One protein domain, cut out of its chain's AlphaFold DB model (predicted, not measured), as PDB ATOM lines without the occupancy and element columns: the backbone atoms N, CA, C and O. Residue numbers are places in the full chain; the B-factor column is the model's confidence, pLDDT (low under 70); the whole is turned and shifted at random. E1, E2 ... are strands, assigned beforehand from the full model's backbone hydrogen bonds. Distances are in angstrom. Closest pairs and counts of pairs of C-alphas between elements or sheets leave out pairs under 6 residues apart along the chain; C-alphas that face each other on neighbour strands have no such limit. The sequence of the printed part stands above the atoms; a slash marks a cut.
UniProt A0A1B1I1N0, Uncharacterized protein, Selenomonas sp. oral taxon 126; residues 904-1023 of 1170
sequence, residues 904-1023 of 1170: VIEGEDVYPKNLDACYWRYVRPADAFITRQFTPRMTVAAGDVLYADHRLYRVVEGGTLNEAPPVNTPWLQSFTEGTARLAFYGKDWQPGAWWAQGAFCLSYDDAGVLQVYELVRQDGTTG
ATOM      1  N   VAL A 904      53.755  83.618 114.847       90.69
ATOM      2  CA  VAL A 904      52.526  83.988 115.560       90.69
ATOM      3  C   VAL A 904      51.875  85.185 114.873       90.69
ATOM      4  O   VAL A 904      52.566  86.088 114.395       90.69
ATOM      5  N   ILE A 905      50.548  85.205 114.824       85.44
ATOM      6  CA  ILE A 905      49.765  86.280 114.198       85.44
ATOM      7  C   ILE A 905      49.660  87.459 115.160       85.44
ATOM      8  O   ILE A 905      49.266  87.258 116.301       85.44
ATOM      9  N   GLU A 906      50.071  88.660 114.746       81.38
ATOM     10  CA  GLU A 906      50.130  89.890 115.561       81.38
ATOM     11  C   GLU A 906      50.874  89.727 116.911       81.38
ATOM     12  O   GLU A 906      50.977  90.649 117.697       81.38
ATOM     13  N   GLY A 907      51.471  88.572 117.211       82.81
ATOM     14  CA  GLY A 907      52.078  88.267 118.506       82.81
ATOM     15  C   GLY A 907      51.246  87.394 119.446       82.81
ATOM     16  O   GLY A 907      51.846  86.851 120.372       82.81
ATOM     17  N   GLU A 908      49.952  87.175 119.183       81.44
ATOM     18  CA  GLU A 908      49.128  86.162 119.862       81.44
ATOM     19  C   GLU A 908      48.064  85.561 118.919       81.44
ATOM     20  O   GLU A 908      47.337  86.276 118.236       81.44
ATOM     21  N   ASP A 909      47.925  84.231 118.885       77.00
ATOM     22  CA  ASP A 909      47.079  83.526 117.908       77.00
ATOM     23  C   ASP A 909      45.552  83.559 118.210       77.00
ATOM     24  O   ASP A 909      44.867  82.552 118.014       77.00
ATOM     25  N   VAL A 910      44.965  84.706 118.575       61.66
ATOM     26  CA  VAL A 910      43.536  84.868 118.977       61.66
ATOM     27  C   VAL A 910      42.595  85.300 117.817       61.66
ATOM     28  O   VAL A 910      43.032  85.984 116.900       61.66
ATOM     29  N   TYR A 911      41.314  84.882 117.807       46.03
ATOM     30  CA  TYR A 911      40.304  85.006 116.710       46.03
ATOM     31  C   TYR A 911      39.256  86.143 116.927       46.03
ATOM     32  O   TYR A 911      39.008  86.434 118.096       46.03
ATOM     33  N   PRO A 912      38.566  86.734 115.903       50.88
ATOM     34  CA  PRO A 912      38.701  86.591 114.447       50.88
ATOM     35  C   PRO A 912      39.624  87.651 113.846       50.88
ATOM     36  O   PRO A 912      39.571  88.837 114.157       50.88
ATOM     37  N   LYS A 913      40.485  87.165 112.964       54.88
ATOM     38  CA  LYS A 913      41.665  87.848 112.448       54.88
ATOM     39  C   LYS A 913      41.286  88.569 111.153       54.88
ATOM     40  O   LYS A 913      40.617  87.983 110.301       54.88
ATOM     41  N   ASN A 914      41.686  89.832 111.025       53.91
ATOM     42  CA  ASN A 914      41.523  90.631 109.812       53.91
ATOM     43  C   ASN A 914      42.237  89.968 108.618       53.91
ATOM     44  O   ASN A 914      43.242  89.276 108.792       53.91
ATOM     45  N   LEU A 915      41.728  90.197 107.400       57.06
ATOM     46  CA  LEU A 915      42.354  89.716 106.156       57.06
ATOM     47  C   LEU A 915      43.805  90.207 106.004       57.06
ATOM     48  O   LEU A 915      44.600  89.530 105.361       57.06
ATOM     49  N   ASP A 916      44.148  91.313 106.666       69.81
ATOM     50  CA  ASP A 916      45.441  91.991 106.583       69.81
ATOM     51  C   ASP A 916      46.301  91.830 107.858       69.81
ATOM     52  O   ASP A 916      47.138  92.682 108.142       69.81
ATOM     53  N   ALA A 917      46.104  90.785 108.672       81.81
ATOM     54  CA  ALA A 917      46.911  90.561 109.882       81.81
ATOM     55  C   ALA A 917      48.392  90.266 109.568       81.81
ATOM     56  O   ALA A 917      48.711  89.525 108.633       81.81
ATOM     57  N   CYS A 918      49.308  90.735 110.414       89.44
ATOM     58  CA  CYS A 918      50.734  90.439 110.295       89.44
ATOM     59  C   CYS A 918      51.090  89.069 110.901       89.44
ATOM     60  O   CYS A 918      50.844  88.814 112.079       89.44
ATOM     61  N   TYR A 919      51.756  88.197 110.141       92.12
ATOM     62  CA  TYR A 919      52.301  86.929 110.644       92.12
ATOM     63  C   TYR A 919      53.784  87.096 110.968       92.12
ATOM     64  O   TYR A 919      54.637  87.039 110.083       92.12
ATOM     65  N   TRP A 920      54.104  87.272 112.245       94.88
ATOM     66  CA  TRP A 920      55.465  87.526 112.696       94.88
ATOM     67  C   TRP A 920      56.196  86.220 112.969       94.88
ATOM     68  O   TRP A 920      55.768  85.430 113.807       94.88
ATOM     69  N   ARG A 921      57.312  85.987 112.276       96.88
ATOM     70  CA  ARG A 921      58.253  84.907 112.582       96.88
ATOM     71  C   ARG A 921      59.406  85.452 113.410       96.88
ATOM     72  O   ARG A 921      60.085  86.374 112.967       96.88
ATOM     73  N   TYR A 922      59.670  84.846 114.563       97.31
ATOM     74  CA  TYR A 922      60.848  85.181 115.360       97.31
ATOM     75  C   TYR A 922      62.146  84.889 114.595       97.31
ATOM     76  O   TYR A 922      62.306  83.799 114.036       97.31
ATOM     77  N   VAL A 923      63.079  85.847 114.596       96.94
ATOM     78  CA  VAL A 923      64.382  85.712 113.930       96.94
ATOM     79  C   VAL A 923      65.495  85.493 114.950       96.94
ATOM     80  O   VAL A 923      66.142  84.447 114.916       96.94
ATOM     81  N   ARG A 924      65.768  86.496 115.797       96.88
ATOM     82  CA  ARG A 924      66.814  86.509 116.843       96.88
ATOM     83  C   ARG A 924      66.772  87.831 117.643       96.88
ATOM     84  O   ARG A 924      66.049  88.742 117.229       96.88
ATOM     85  N   PRO A 925      67.574  87.980 118.714       97.31
ATOM     86  CA  PRO A 925      67.763  89.259 119.405       97.31
ATOM     87  C   PRO A 925      68.346  90.353 118.501       97.31
ATOM     88  O   PRO A 925      69.139  90.068 117.600       97.31
ATOM     89  N   ALA A 926      67.945  91.606 118.728       95.62
ATOM     90  CA  ALA A 926      68.316  92.731 117.869       95.62
ATOM     91  C   ALA A 926      69.821  93.036 117.880       95.62
ATOM     92  O   ALA A 926      70.376  93.368 116.835       95.62
ATOM     93  N   ASP A 927      70.496  92.846 119.012       95.31
ATOM     94  CA  ASP A 927      71.954  92.985 119.149       95.31
ATOM     95  C   ASP A 927      72.744  91.952 118.320       95.31
ATOM     96  O   ASP A 927      73.863  92.221 117.890       95.31
ATOM     97  N   ALA A 928      72.147  90.791 118.038       95.69
ATOM     98  CA  ALA A 928      72.698  89.748 117.175       95.69
ATOM     99  C   ALA A 928      72.281  89.887 115.696       95.69
ATOM    100  O   ALA A 928      72.713  89.092 114.852       95.69
ATOM    101  N   PHE A 929      71.399  90.839 115.376       95.94
ATOM    102  CA  PHE A 929      70.902  91.088 114.021       95.94
ATOM    103  C   PHE A 929      71.462  92.384 113.426       95.94
ATOM    104  O   PHE A 929      71.886  92.386 112.272       95.94
ATOM    105  N   ILE A 930      71.488  93.467 114.205       96.44
ATOM    106  CA  ILE A 930      72.027  94.770 113.807       96.44
ATOM    107  C   ILE A 930      73.551  94.717 113.902       96.44
ATOM    108  O   ILE A 930      74.106  94.534 114.984       96.44
ATOM    109  N   THR A 931      74.244  94.912 112.782       96.31
ATOM    110  CA  THR A 931      75.715  94.919 112.759       96.31
ATOM    111  C   THR A 931      76.295  96.319 112.929       96.31
ATOM    112  O   THR A 931      77.442  96.459 113.357       96.31
ATOM    113  N   ARG A 932      75.525  97.363 112.596       95.38
ATOM    114  CA  ARG A 932      75.963  98.764 112.612       95.38
ATOM    115  C   ARG A 932      74.875  99.685 113.157       95.38
ATOM    116  O   ARG A 932      73.713  99.568 112.784       95.38
ATOM    117  N   GLN A 933      75.281 100.641 113.987       94.12
ATOM    118  CA  GLN A 933      74.466 101.793 114.370       94.12
ATOM    119  C   GLN A 933      74.859 102.976 113.493       94.12
ATOM    120  O   GLN A 933      76.054 103.185 113.265       94.12
ATOM    121  N   PHE A 934      73.877 103.717 112.983       93.00
ATOM    122  CA  PHE A 934      74.147 104.871 112.138       93.00
ATOM    123  C   PHE A 934      74.928 105.942 112.889       93.00
ATOM    124  O   PHE A 934      74.567 106.360 113.986       93.00
ATOM    125  N   THR A 935      75.980 106.420 112.240       90.62
ATOM    126  CA  THR A 935      76.655 107.664 112.588       90.62
ATOM    127  C   THR A 935      76.924 108.438 111.300       90.62
ATOM    128  O   THR A 935      77.265 107.798 110.295       90.62
ATOM    129  N   PRO A 936      76.841 109.780 111.316       85.88
ATOM    130  CA  PRO A 936      77.099 110.604 110.141       85.88
ATOM    131  C   PRO A 936      78.414 110.236 109.444       85.88
ATOM    132  O   PRO A 936      79.455 110.096 110.092       85.88
ATOM    133  N   ARG A 937      78.375 110.099 108.112       83.06
ATOM    134  CA  ARG A 937      79.542 109.822 107.252       83.06
ATOM    135  C   ARG A 937      80.314 108.528 107.566       83.06
ATOM    136  O   ARG A 937      81.506 108.431 107.268       83.06
ATOM    137  N   MET A 938      79.671 107.520 108.155       92.75
ATOM    138  CA  MET A 938      80.325 106.231 108.411       92.75
ATOM    139  C   MET A 938      80.543 105.404 107.140       92.75
ATOM    140  O   MET A 938      79.741 105.446 106.207       92.75
ATOM    141  N   THR A 939      81.598 104.587 107.133       91.38
ATOM    142  CA  THR A 939      81.817 103.565 106.101       91.38
ATOM    143  C   THR A 939      81.103 102.267 106.471       91.38
ATOM    144  O   THR A 939      81.222 101.784 107.600       91.38
ATOM    145  N   VAL A 940      80.403 101.682 105.503       92.81
ATOM    146  CA  VAL A 940      79.654 100.427 105.627       92.81
ATOM    147  C   VAL A 940      80.085  99.412 104.569       92.81
ATOM    148  O   VAL A 940      80.504  99.785 103.471       92.81
ATOM    149  N   ALA A 941      79.988  98.121 104.887       95.19
ATOM    150  CA  ALA A 941      80.338  97.031 103.979       95.19
ATOM    151  C   ALA A 941      79.090  96.292 103.478       95.19
ATOM    152  O   ALA A 941      78.087  96.196 104.181       95.19
ATOM    153  N   ALA A 942      79.160  95.726 102.270       94.81
ATOM    154  CA  ALA A 942      78.085  94.889 101.744       94.81
ATOM    155  C   ALA A 942      77.772  93.732 102.712       94.81
ATOM    156  O   ALA A 942      78.670  93.011 103.145       94.81
ATOM    157  N   GLY A 943      76.492  93.558 103.041       92.81
ATOM    158  CA  GLY A 943      76.005  92.588 104.019       92.81
ATOM    159  C   GLY A 943      75.766  93.145 105.424       92.81
ATOM    160  O   GLY A 943      75.088  92.466 106.194       92.81
ATOM    161  N   ASP A 944      76.247  94.351 105.751       96.44
ATOM    162  CA  ASP A 944      75.926  95.007 107.023       96.44
ATOM    163  C   ASP A 944      74.407  95.244 107.164       96.44
ATOM    164  O   ASP A 944      73.708  95.530 106.185       96.44
ATOM    165  N   VAL A 945      73.908  95.148 108.400       96.00
ATOM    166  CA  VAL A 945      72.547  95.532 108.795       96.00
ATOM    167  C   VAL A 945      72.652  96.763 109.683       96.00
ATOM    168  O   VAL A 945      73.136  96.698 110.814       96.00
ATOM    169  N   LEU A 946      72.221  97.890 109.136       94.94
ATOM    170  CA  LEU A 946      72.304  99.207 109.740       94.94
ATOM    171  C   LEU A 946      70.977  99.561 110.410       94.94
ATOM    172  O   LEU A 946      69.931  99.506 109.763       94.94
ATOM    173  N   TYR A 947      71.032  99.978 111.671       94.00
ATOM    174  CA  TYR A 947      69.917 100.644 112.338       94.00
ATOM    175  C   TYR A 947      70.133 102.159 112.326       94.00
ATOM    176  O   TYR A 947      71.199 102.641 112.716       94.00
ATOM    177  N   ALA A 948      69.139 102.902 111.846       90.56
ATOM    178  CA  ALA A 948      69.174 104.354 111.719       90.56
ATOM    179  C   ALA A 948      67.779 104.921 112.009       90.56
ATOM    180  O   ALA A 948      66.854 104.633 111.258       90.56
ATOM    181  N   ASP A 949      67.626 105.690 113.091       86.88
ATOM    182  CA  ASP A 949      66.392 106.417 113.443       86.88
ATOM    183  C   ASP A 949      65.105 105.569 113.330       86.88
ATOM    184  O   ASP A 949      64.220 105.821 112.512       86.88
ATOM    185  N   HIS A 950      65.027 104.496 114.128       88.31
ATOM    186  CA  HIS A 950      63.894 103.555 114.154       88.31
ATOM    187  C   HIS A 950      63.685 102.737 112.870       88.31
ATOM    188  O   HIS A 950      62.615 102.158 112.669       88.31
ATOM    189  N   ARG A 951      64.693 102.667 111.991       91.19
ATOM    190  CA  ARG A 951      64.651 101.942 110.714       91.19
ATOM    191  C   ARG A 951      65.828 100.989 110.548       91.19
ATOM    192  O   ARG A 951      66.923 101.236 111.045       91.19
ATOM    193  N   LEU A 952      65.599  99.914 109.798       94.06
ATOM    194  CA  LEU A 952      66.580  98.899 109.426       94.06
ATOM    195  C   LEU A 952      66.876  98.949 107.933       94.06
ATOM    196  O   LEU A 952      65.970  98.907 107.096       94.06
ATOM    197  N   TYR A 953      68.163  98.916 107.613       94.44
ATOM    198  CA  TYR A 953      68.675  98.880 106.253       94.44
ATOM    199  C   TYR A 953      69.664  97.738 106.083       94.44
ATOM    200  O   TYR A 953      70.521  97.520 106.936       94.44
ATOM    201  N   ARG A 954      69.603  97.043 104.947       94.31
ATOM    202  CA  ARG A 954      70.695  96.167 104.518       94.31
ATOM    203  C   ARG A 954      71.581  96.891 103.528       94.31
ATOM    204  O   ARG A 954      71.097  97.440 102.542       94.31
ATOM    205  N   VAL A 955      72.884  96.820 103.748       94.00
ATOM    206  CA  VAL A 955      73.883  97.337 102.818       94.00
ATOM    207  C   VAL A 955      74.049  96.327 101.686       94.00
ATOM    208  O   VAL A 955      74.543  95.218 101.887       94.00
ATOM    209  N   VAL A 956      73.584  96.685 100.494       92.94
ATOM    210  CA  VAL A 956      73.697  95.876  99.272       92.94
ATOM    211  C   VAL A 956      75.091  96.036  98.671       92.94
ATOM    212  O   VAL A 956      75.720  95.044  98.310       92.94
ATOM    213  N   GLU A 957      75.599  97.268  98.630       88.31
ATOM    214  CA  GLU A 957      76.957  97.602  98.192       88.31
ATOM    215  C   GLU A 957      77.600  98.549  99.208       88.31
ATOM    216  O   GLU A 957      76.964  99.499  99.669       88.31
ATOM    217  N   GLY A 958      78.846  98.258  99.588       87.75
ATOM    218  CA  GLY A 958      79.578  99.040 100.583       87.75
ATOM    219  C   GLY A 958      79.974 100.426 100.072       87.75
ATOM    220  O   GLY A 958      80.161 100.624  98.876       87.75
ATOM    221  N   GLY A 959      80.136 101.370 100.994       85.62
ATOM    222  CA  GLY A 959      80.446 102.766 100.693       85.62
ATOM    223  C   GLY A 959      80.439 103.629 101.953       85.62
ATOM    224  O   GLY A 959      80.502 103.111 103.067       85.62
ATOM    225  N   THR A 960      80.360 104.942 101.780       83.62
ATOM    226  CA  THR A 960      80.284 105.936 102.860       83.62
ATOM    227  C   THR A 960      78.914 106.603 102.826       83.62
ATOM    228  O   THR A 960      78.509 107.089 101.774       83.62
ATOM    229  N   LEU A 961      78.212 106.616 103.961       85.44
ATOM    230  CA  LEU A 961      76.868 107.193 104.090       85.44
ATOM    231  C   LEU A 961      76.888 108.731 104.145       85.44
ATOM    232  O   LEU A 961      77.950 109.337 104.313       85.44
ATOM    233  N   ASN A 962      75.715 109.360 104.038       82.50
ATOM    234  CA  ASN A 962      75.545 110.808 104.186       82.50
ATOM    235  C   ASN A 962      75.584 111.270 105.660       82.50
ATOM    236  O   ASN A 962      75.888 110.507 106.582       82.50
ATOM    237  N   GLU A 963      75.334 112.566 105.874       80.62
ATOM    238  CA  GLU A 963      75.263 113.181 107.206       80.62
ATOM    239  C   GLU A 963      73.984 112.829 107.968       80.62
ATOM    240  O   GLU A 963      74.057 112.576 109.168       80.62
ATOM    241  N   ALA A 964      72.844 112.777 107.280       83.12
ATOM    242  CA  ALA A 964      71.549 112.433 107.855       83.12
ATOM    243  C   ALA A 964      71.225 110.939 107.650       83.12
ATOM    244  O   ALA A 964      71.742 110.323 106.712       83.12
ATOM    245  N   PRO A 965      70.396 110.329 108.517       84.94
ATOM    246  CA  PRO A 965      69.943 108.960 108.316       84.94
ATOM    247  C   PRO A 965      69.022 108.855 107.084       84.94
ATOM    248  O   PRO A 965      68.333 109.820 106.746       84.94
ATOM    249  N   PRO A 966      68.938 107.684 106.429       82.38
ATOM    250  CA  PRO A 966      68.035 107.500 105.295       82.38
ATOM    251  C   PRO A 966      66.570 107.491 105.758       82.38
ATOM    252  O   PRO A 966      66.242 106.845 106.757       82.38
ATOM    253  N   VAL A 967      65.667 108.152 105.019       73.31
ATOM    254  CA  VAL A 967      64.273 108.388 105.470       73.31
ATOM    255  C   VAL A 967      63.156 108.148 104.440       73.31
ATOM    256  O   VAL A 967      62.013 107.963 104.853       73.31
ATOM    257  N   ASN A 968      63.419 108.057 103.132       64.06
ATOM    258  CA  ASN A 968      62.358 107.903 102.114       64.06
ATOM    259  C   ASN A 968      62.686 106.800 101.108       64.06
ATOM    260  O   ASN A 968      63.302 107.033 100.073       64.06
ATOM    261  N   THR A 969      62.318 105.567 101.453       67.81
ATOM    262  CA  THR A 969      62.824 104.374 100.775       67.81
ATOM    263  C   THR A 969      61.687 103.369 100.589       67.81
ATOM    264  O   THR A 969      61.030 102.998 101.565       67.81
ATOM    265  N   PRO A 970      61.384 102.948  99.347       73.69
ATOM    266  CA  PRO A 970      60.362 101.937  99.122       73.69
ATOM    267  C   PRO A 970      60.752 100.626  99.811       73.69
ATOM    268  O   PRO A 970      61.922 100.235  99.809       73.69
ATOM    269  N   TRP A 971      59.764  99.939 100.387       82.38
ATOM    270  CA  TRP A 971      59.965  98.659 101.063       82.38
ATOM    271  C   TRP A 971      60.737  97.670 100.193       82.38
ATOM    272  O   TRP A 971      60.377  97.430  99.043       82.38
ATOM    273  N   LEU A 972      61.799  97.093 100.762       83.50
ATOM    274  CA  LEU A 972      62.629  96.042 100.168       83.50
ATOM    275  C   LEU A 972      63.354  96.430  98.867       83.50
ATOM    276  O   LEU A 972      64.078  95.606  98.304       83.50
ATOM    277  N   GLN A 973      63.231  97.678  98.409       80.25
ATOM    278  CA  GLN A 973      63.945  98.182  97.243       80.25
ATOM    279  C   GLN A 973      65.271  98.817  97.648       80.25
ATOM    280  O   GLN A 973      65.424  99.367  98.741       80.25
ATOM    281  N   SER A 974      66.244  98.730  96.741       81.81
ATOM    282  CA  SER A 974      67.555  99.331  96.944       81.81
ATOM    283  C   SER A 974      67.623 100.757  96.404       81.81
ATOM    284  O   SER A 974      67.115 101.014  95.315       81.81
ATOM    285  N   PHE A 975      68.353 101.628  97.083       76.75
ATOM    286  CA  PHE A 975      68.614 103.011  96.701       76.75
ATOM    287  C   PHE A 975      70.046 103.395  97.109       76.75
ATOM    288  O   PHE A 975      70.691 102.692  97.893       76.75
ATOM    289  N   THR A 976      70.558 104.486  96.550       75.94
ATOM    290  CA  THR A 976      71.904 104.986  96.860       75.94
ATOM    291  C   THR A 976      71.844 105.957  98.034       75.94
ATOM    292  O   THR A 976      71.041 106.883  98.010       75.94
ATOM    293  N   GLU A 977      72.713 105.758  99.023       78.12
ATOM    294  CA  GLU A 977      72.896 106.635 100.181       78.12
ATOM    295  C   GLU A 977      74.386 106.980 100.313       78.12
ATOM    296  O   GLU A 977      75.215 106.114 100.617       78.12
ATOM    297  N   GLY A 978      74.745 108.237 100.052       76.62
ATOM    298  CA  GLY A 978      76.138 108.643  99.866       76.62
ATOM    299  C   GLY A 978      76.786 107.872  98.714       76.62
ATOM    300  O   GLY A 978      76.347 107.967  97.570       76.62
ATOM    301  N   THR A 979      77.826 107.088  99.001       75.38
ATOM    302  CA  THR A 979      78.452 106.172  98.027       75.38
ATOM    303  C   THR A 979      78.091 104.701  98.242       75.38
ATOM    304  O   THR A 979      78.600 103.846  97.520       75.38
ATOM    305  N   ALA A 980      77.240 104.384  99.223       80.06
ATOM    306  CA  ALA A 980      76.757 103.027  99.477       80.06
ATOM    307  C   ALA A 980      75.409 102.773  98.782       80.06
ATOM    308  O   ALA A 980      74.660 103.706  98.489       80.06
ATOM    309  N   ARG A 981      75.058 101.498  98.580       84.31
ATOM    310  CA  ARG A 981      73.707 101.095  98.155       84.31
ATOM    311  C   ARG A 981      73.008 100.366  99.292       84.31
ATOM    312  O   ARG A 981      73.489  99.326  99.742       84.31
ATOM    313  N   LEU A 982      71.883 100.900  99.754       88.81
ATOM    314  CA  LEU A 982      71.093 100.378 100.870       88.81
ATOM    315  C   LEU A 982      69.765  99.815 100.374       88.81
ATOM    316  O   LEU A 982      69.271 100.244  99.341       88.81
ATOM    317  N   ALA A 983      69.168  98.884 101.113       89.75
ATOM    318  CA  ALA A 983      67.795  98.428 100.919       89.75
ATOM    319  C   ALA A 983      67.015  98.537 102.231       89.75
ATOM    320  O   ALA A 983      67.505  98.098 103.274       89.75
ATOM    321  N   PHE A 984      65.814  99.114 102.188       92.50
ATOM    322  CA  PHE A 984      64.982  99.303 103.378       92.50
ATOM    323  C   PHE A 984      64.308  97.998 103.789       92.50
ATOM    324  O   PHE A 984      63.528  97.423 103.032       92.50
ATOM    325  N   TYR A 985      64.667  97.498 104.968       89.19
ATOM    326  CA  TYR A 985      64.312  96.156 105.424       89.19
ATOM    327  C   TYR A 985      63.220  96.165 106.476       89.19
ATOM    328  O   TYR A 985      62.506  95.178 106.596       89.19
ATOM    329  N   GLY A 986      63.106  97.224 107.268       93.38
ATOM    330  CA  GLY A 986      62.357  97.123 108.506       93.38
ATOM    331  C   GLY A 986      62.314  98.395 109.320       93.38
ATOM    332  O   GLY A 986      63.010  99.358 109.014       93.38
ATOM    333  N   LYS A 987      61.525  98.389 110.387       93.50
ATOM    334  CA  LYS A 987      61.445  99.488 111.355       93.50
ATOM    335  C   LYS A 987      61.017  98.977 112.730       93.50
ATOM    336  O   LYS A 987      60.814  97.775 112.921       93.50
ATOM    337  N   ASP A 988      60.886  99.876 113.689       92.94
ATOM    338  CA  ASP A 988      60.261  99.556 114.971       92.94
ATOM    339  C   ASP A 988      58.764  99.270 114.798       92.94
ATOM    340  O   ASP A 988      58.094  99.853 113.937       92.94
ATOM    341  N   TRP A 989      58.218  98.385 115.635       92.62
ATOM    342  CA  TRP A 989      56.781  98.132 115.677       92.62
ATOM    343  C   TRP A 989      56.012  99.422 115.995       92.62
ATOM    344  O   TRP A 989      56.363 100.166 116.913       92.62
ATOM    345  N   GLN A 990      54.930  99.673 115.262       89.31
ATOM    346  CA  GLN A 990      54.039 100.817 115.459       89.31
ATOM    347  C   GLN A 990      52.587 100.343 115.341       89.31
ATOM    348  O   GLN A 990      52.339  99.445 114.537       89.31
ATOM    349  N   PRO A 991      51.633 100.916 116.094       86.44
ATOM    350  CA  PRO A 991      50.222 100.563 115.957       86.44
ATOM    351  C   PRO A 991      49.652 101.037 114.616       86.44
ATOM    352  O   PRO A 991      49.964 102.146 114.178       86.44
ATOM    353  N   GLY A 992      48.818 100.213 113.973       84.44
ATOM    354  CA  GLY A 992      48.129 100.567 112.724       84.44
ATOM    355  C   GLY A 992      49.049 100.791 111.518       84.44
ATOM    356  O   GLY A 992      48.662 101.469 110.568       84.44
ATOM    357  N   ALA A 993      50.280 100.280 111.550       87.50
ATOM    358  CA  ALA A 993      51.263 100.480 110.492       87.50
ATOM    359  C   ALA A 993      51.202  99.343 109.468       87.50
ATOM    360  O   ALA A 993      51.181  98.177 109.849       87.50
ATOM    361  N   TRP A 994      51.234  99.681 108.178       89.44
ATOM    362  CA  TRP A 994      51.353  98.705 107.091       89.44
ATOM    363  C   TRP A 994      52.802  98.221 106.911       89.44
ATOM    364  O   TRP A 994      53.756  98.990 107.089       89.44
ATOM    365  N   TRP A 995      52.950  96.958 106.518       89.62
ATOM    366  CA  TRP A 995      54.209  96.244 106.332       89.62
ATOM    367  C   TRP A 995      54.180  95.363 105.081       89.62
ATOM    368  O   TRP A 995      53.219  94.627 104.855       89.62
ATOM    369  N   ALA A 996      55.282  95.380 104.329       89.62
ATOM    370  CA  ALA A 996      55.493  94.489 103.192       89.62
ATOM    371  C   ALA A 996      55.949  93.095 103.649       89.62
ATOM    372  O   ALA A 996      56.778  92.964 104.557       89.62
ATOM    373  N   GLN A 997      55.481  92.046 102.982       91.31
ATOM    374  CA  GLN A 997      55.929  90.677 103.197       91.31
ATOM    375  C   GLN A 997      57.452  90.571 103.025       91.31
ATOM    376  O   GLN A 997      58.009  90.974 102.008       91.31
ATOM    377  N   GLY A 998      58.130  89.965 104.001       93.81
ATOM    378  CA  GLY A 998      59.589  89.847 104.053       93.81
ATOM    379  C   GLY A 998      60.284  91.001 104.781       93.81
ATOM    380  O   GLY A 998      61.497  90.942 104.981       93.81
ATOM    381  N   ALA A 999      59.545  92.032 105.203       95.50
ATOM    382  CA  ALA A 999      60.072  93.098 106.045       95.50
ATOM    383  C   ALA A 999      60.323  92.641 107.492       95.50
ATOM    384  O   ALA A 999      59.713  91.692 107.987       95.50
ATOM    385  N   PHE A1000      61.201  93.358 108.193       96.25
ATOM    386  CA  PHE A1000      61.634  93.063 109.554       96.25
ATOM    387  C   PHE A1000      61.108  94.083 110.564       96.25
ATOM    388  O   PHE A1000      61.280  95.285 110.402       96.25
ATOM    389  N   CYS A1001      60.535  93.610 111.658       95.56
ATOM    390  CA  CYS A1001      60.020  94.430 112.744       95.56
ATOM    391  C   CYS A1001      60.894  94.275 113.990       95.56
ATOM    392  O   CYS A1001      61.197  93.147 114.389       95.56
ATOM    393  N   LEU A1002      61.239  95.383 114.652       95.69
ATOM    394  CA  LEU A1002      61.787  95.344 116.010       95.69
ATOM    395  C   LEU A1002      60.675  95.471 117.045       95.69
ATOM    396  O   LEU A1002      59.810  96.340 116.940       95.69
ATOM    397  N   SER A1003      60.693  94.608 118.056       94.69
ATOM    398  CA  SER A1003      59.728  94.645 119.156       94.69
ATOM    399  C   SER A1003      60.320  94.001 120.410       94.69
ATOM    400  O   SER A1003      61.004  92.982 120.337       94.69
ATOM    401  N   TYR A1004      60.070  94.590 121.579       93.25
ATOM    402  CA  TYR A1004      60.537  94.060 122.863       93.25
ATOM    403  C   TYR A1004      59.751  92.819 123.313       93.25
ATOM    404  O   TYR A1004      58.521  92.847 123.309       93.25
ATOM    405  N   ASP A1005      60.416  91.772 123.782       92.19
ATOM    406  CA  ASP A1005      59.746  90.629 124.416       92.19
ATOM    407  C   ASP A1005      59.254  90.935 125.851       92.19
ATOM    408  O   ASP A1005      59.352  92.065 126.347       92.19
ATOM    409  N   ASP A1006      58.709  89.917 126.521       88.50
ATOM    410  CA  ASP A1006      58.214  90.007 127.903       88.50
ATOM    411  C   ASP A1006      59.319  90.219 128.950       88.50
ATOM    412  O   ASP A1006      59.034  90.679 130.057       88.50
ATOM    413  N   ALA A1007      60.577  89.917 128.614       90.56
ATOM    414  CA  ALA A1007      61.738  90.185 129.457       90.56
ATOM    415  C   ALA A1007      62.318  91.594 129.227       90.56
ATOM    416  O   ALA A1007      63.257  91.997 129.914       90.56
ATOM    417  N   GLY A1008      61.762  92.357 128.280       89.56
ATOM    418  CA  GLY A1008      62.235  93.689 127.925       89.56
ATOM    419  C   GLY A1008      63.461  93.689 127.012       89.56
ATOM    420  O   GLY A1008      64.111  94.726 126.898       89.56
ATOM    421  N   VAL A1009      63.765  92.575 126.344       93.69
ATOM    422  CA  VAL A1009      64.850  92.476 125.359       93.69
ATOM    423  C   VAL A1009      64.307  92.810 123.973       93.69
ATOM    424  O   VAL A1009      63.243  92.331 123.585       93.69
ATOM    425  N   LEU A1010      65.021  93.645 123.214       94.75
ATOM    426  CA  LEU A1010      64.633  93.999 121.850       94.75
ATOM    427  C   LEU A1010      64.889  92.814 120.909       94.75
ATOM    428  O   LEU A1010      66.021  92.351 120.768       94.75
ATOM    429  N   GLN A1011      63.833  92.322 120.268       96.81
ATOM    430  CA  GLN A1011      63.866  91.180 119.356       96.81
ATOM    431  C   GLN A1011      63.572  91.621 117.918       96.81
ATOM    432  O   GLN A1011      62.952  92.662 117.697       96.81
ATOM    433  N   VAL A1012      63.986  90.803 116.945       97.56
ATOM    434  CA  VAL A1012      63.699  90.997 115.517       97.56
ATOM    435  C   VAL A1012      62.766  89.905 115.009       97.56
ATOM    436  O   VAL A1012      62.979  88.712 115.249       97.56
ATOM    437  N   TYR A1013      61.757  90.332 114.254       97.38
ATOM    438  CA  TYR A1013      60.738  89.491 113.639       97.38
ATOM    439  C   TYR A1013      60.690  89.744 112.141       97.38
ATOM    440  O   TYR A1013      60.912  90.865 111.706       97.38
ATOM    441  N   GLU A1014      60.367  88.731 111.351       97.19
ATOM    442  CA  GLU A1014      60.140  88.854 109.910       97.19
ATOM    443  C   GLU A1014      58.651  88.669 109.621       97.19
ATOM    444  O   GLU A1014      58.043  87.709 110.109       97.19
ATOM    445  N   LEU A1015      58.068  89.571 108.832       94.88
ATOM    446  CA  LEU A1015      56.715  89.404 108.324       94.88
ATOM    447  C   LEU A1015      56.721  88.318 107.251       94.88
ATOM    448  O   LEU A1015      57.389  88.439 106.224       94.88
ATOM    449  N   VAL A1016      55.964  87.253 107.473       92.81
ATOM    450  CA  VAL A1016      55.848  86.133 106.538       92.81
ATOM    451  C   VAL A1016      54.417  85.991 106.017       92.81
ATOM    452  O   VAL A1016      53.483  86.572 106.553       92.81
ATOM    453  N   ARG A1017      54.238  85.156 104.987       84.38
ATOM    454  CA  ARG A1017      52.958  84.767 104.355       84.38
ATOM    455  C   ARG A1017      52.259  85.828 103.500       84.38
ATOM    456  O   ARG A1017      51.785  85.445 102.438       84.38
ATOM    457  N   GLN A1018      52.182  87.078 103.945       81.69
ATOM    458  CA  GLN A1018      51.485  88.163 103.243       81.69
ATOM    459  C   GLN A1018      51.929  89.537 103.754       81.69
ATOM    460  O   GLN A1018      52.553  89.629 104.812       81.69
ATOM    461  N   ASP A1019      51.571  90.587 103.016       85.88
ATOM    462  CA  ASP A1019      51.549  91.952 103.539       85.88
ATOM    463  C   ASP A1019      50.535  92.051 104.687       85.88
ATOM    464  O   ASP A1019      49.577  91.271 104.767       85.88
ATOM    465  N   GLY A1020      50.731  93.011 105.587       85.44
ATOM    466  CA  GLY A1020      49.832  93.164 106.725       85.44
ATOM    467  C   GLY A1020      49.892  94.532 107.386       85.44
ATOM    468  O   GLY A1020      50.804  95.320 107.149       85.44
ATOM    469  N   THR A1021      48.901  94.814 108.223       87.12
ATOM    470  CA  THR A1021      48.798  96.024 109.042       87.12
ATOM    471  C   THR A1021      48.716  95.629 110.507       87.12
ATOM    472  O   THR A1021      47.870  94.819 110.878       87.12
ATOM    473  N   THR A1022      49.595  96.197 111.331       88.19
ATOM    474  CA  THR A1022      49.679  95.888 112.763       88.19
ATOM    475  C   THR A1022      48.458  96.371 113.539       88.19
ATOM    476  O   THR A1022      47.881  97.417 113.237       88.19
ATOM    477  N   GLY A1023      48.089  95.641 114.593       81.50
ATOM    478  CA  GLY A1023      47.004  96.029 115.499       81.50
ATOM    479  C   GLY A1023      47.364  97.144 116.497       81.50
ATOM    480  O   GLY A1023      48.426  97.761 116.435       81.50
TER     481      GLY A1023
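This is residues 904 to 1023 of the 1170 residues of an uncharacterized protein of Selenomonas sp. oral taxon 126 (UniProt A0A1B1I1N0). Little of this is regular structure: one strongly twisted, branched sheet has E1, E7 and E6 towards one end and E2, E3 and E4 towards the other, joined through bent E5. The 120 printed residues hold seven named strands, E1 to E7 in chain order, 43 residues, and no named helix: all strand, a mixed sheet. It is compact, radius of gyration of the C-alphas 14.9 A, but elongated, spanning 47 by 29 by 20 A.

Start with E1, residues 919 to 925, antiparallel to E7, residues 1010 to 1016; N 921 and O 1014 are 2.9 A apart. E2, residues 945 to 948, and E3, residues 951 to 957, form a hairpin, N 946 to O 953 2.8 A. E4, residues 974 to 977, and E5, residues 980 to 988, form another, N 975 to O 982 2.8 A. E5 bends by 58 degrees at residue 985; antiparallel E3 lies on one side, N 954 to O 983 2.9 A, E4 and parallel E6, residues 1000 to 1004, on the other, N 1000 to O 985 2.8 A. E6 and E7 form a hairpin, N 1001 to O 1013 2.8 A.

Find C-alpha 919 at (52.301, 86.929, 110.644), where E1 begins; E7, 19.3 A, ends at C-alpha 1016, (55.848, 86.133, 106.538). E5 runs 22.9 A.

The farthest C-alphas, Pro 912 and Arg 937, are 47.5 A apart. The printed part has no cut; links E1 to E2, E3 to E4 and E5 to E6 are long. Look for pLDDT under 70 at residues 910 to 916 and 968 to 969.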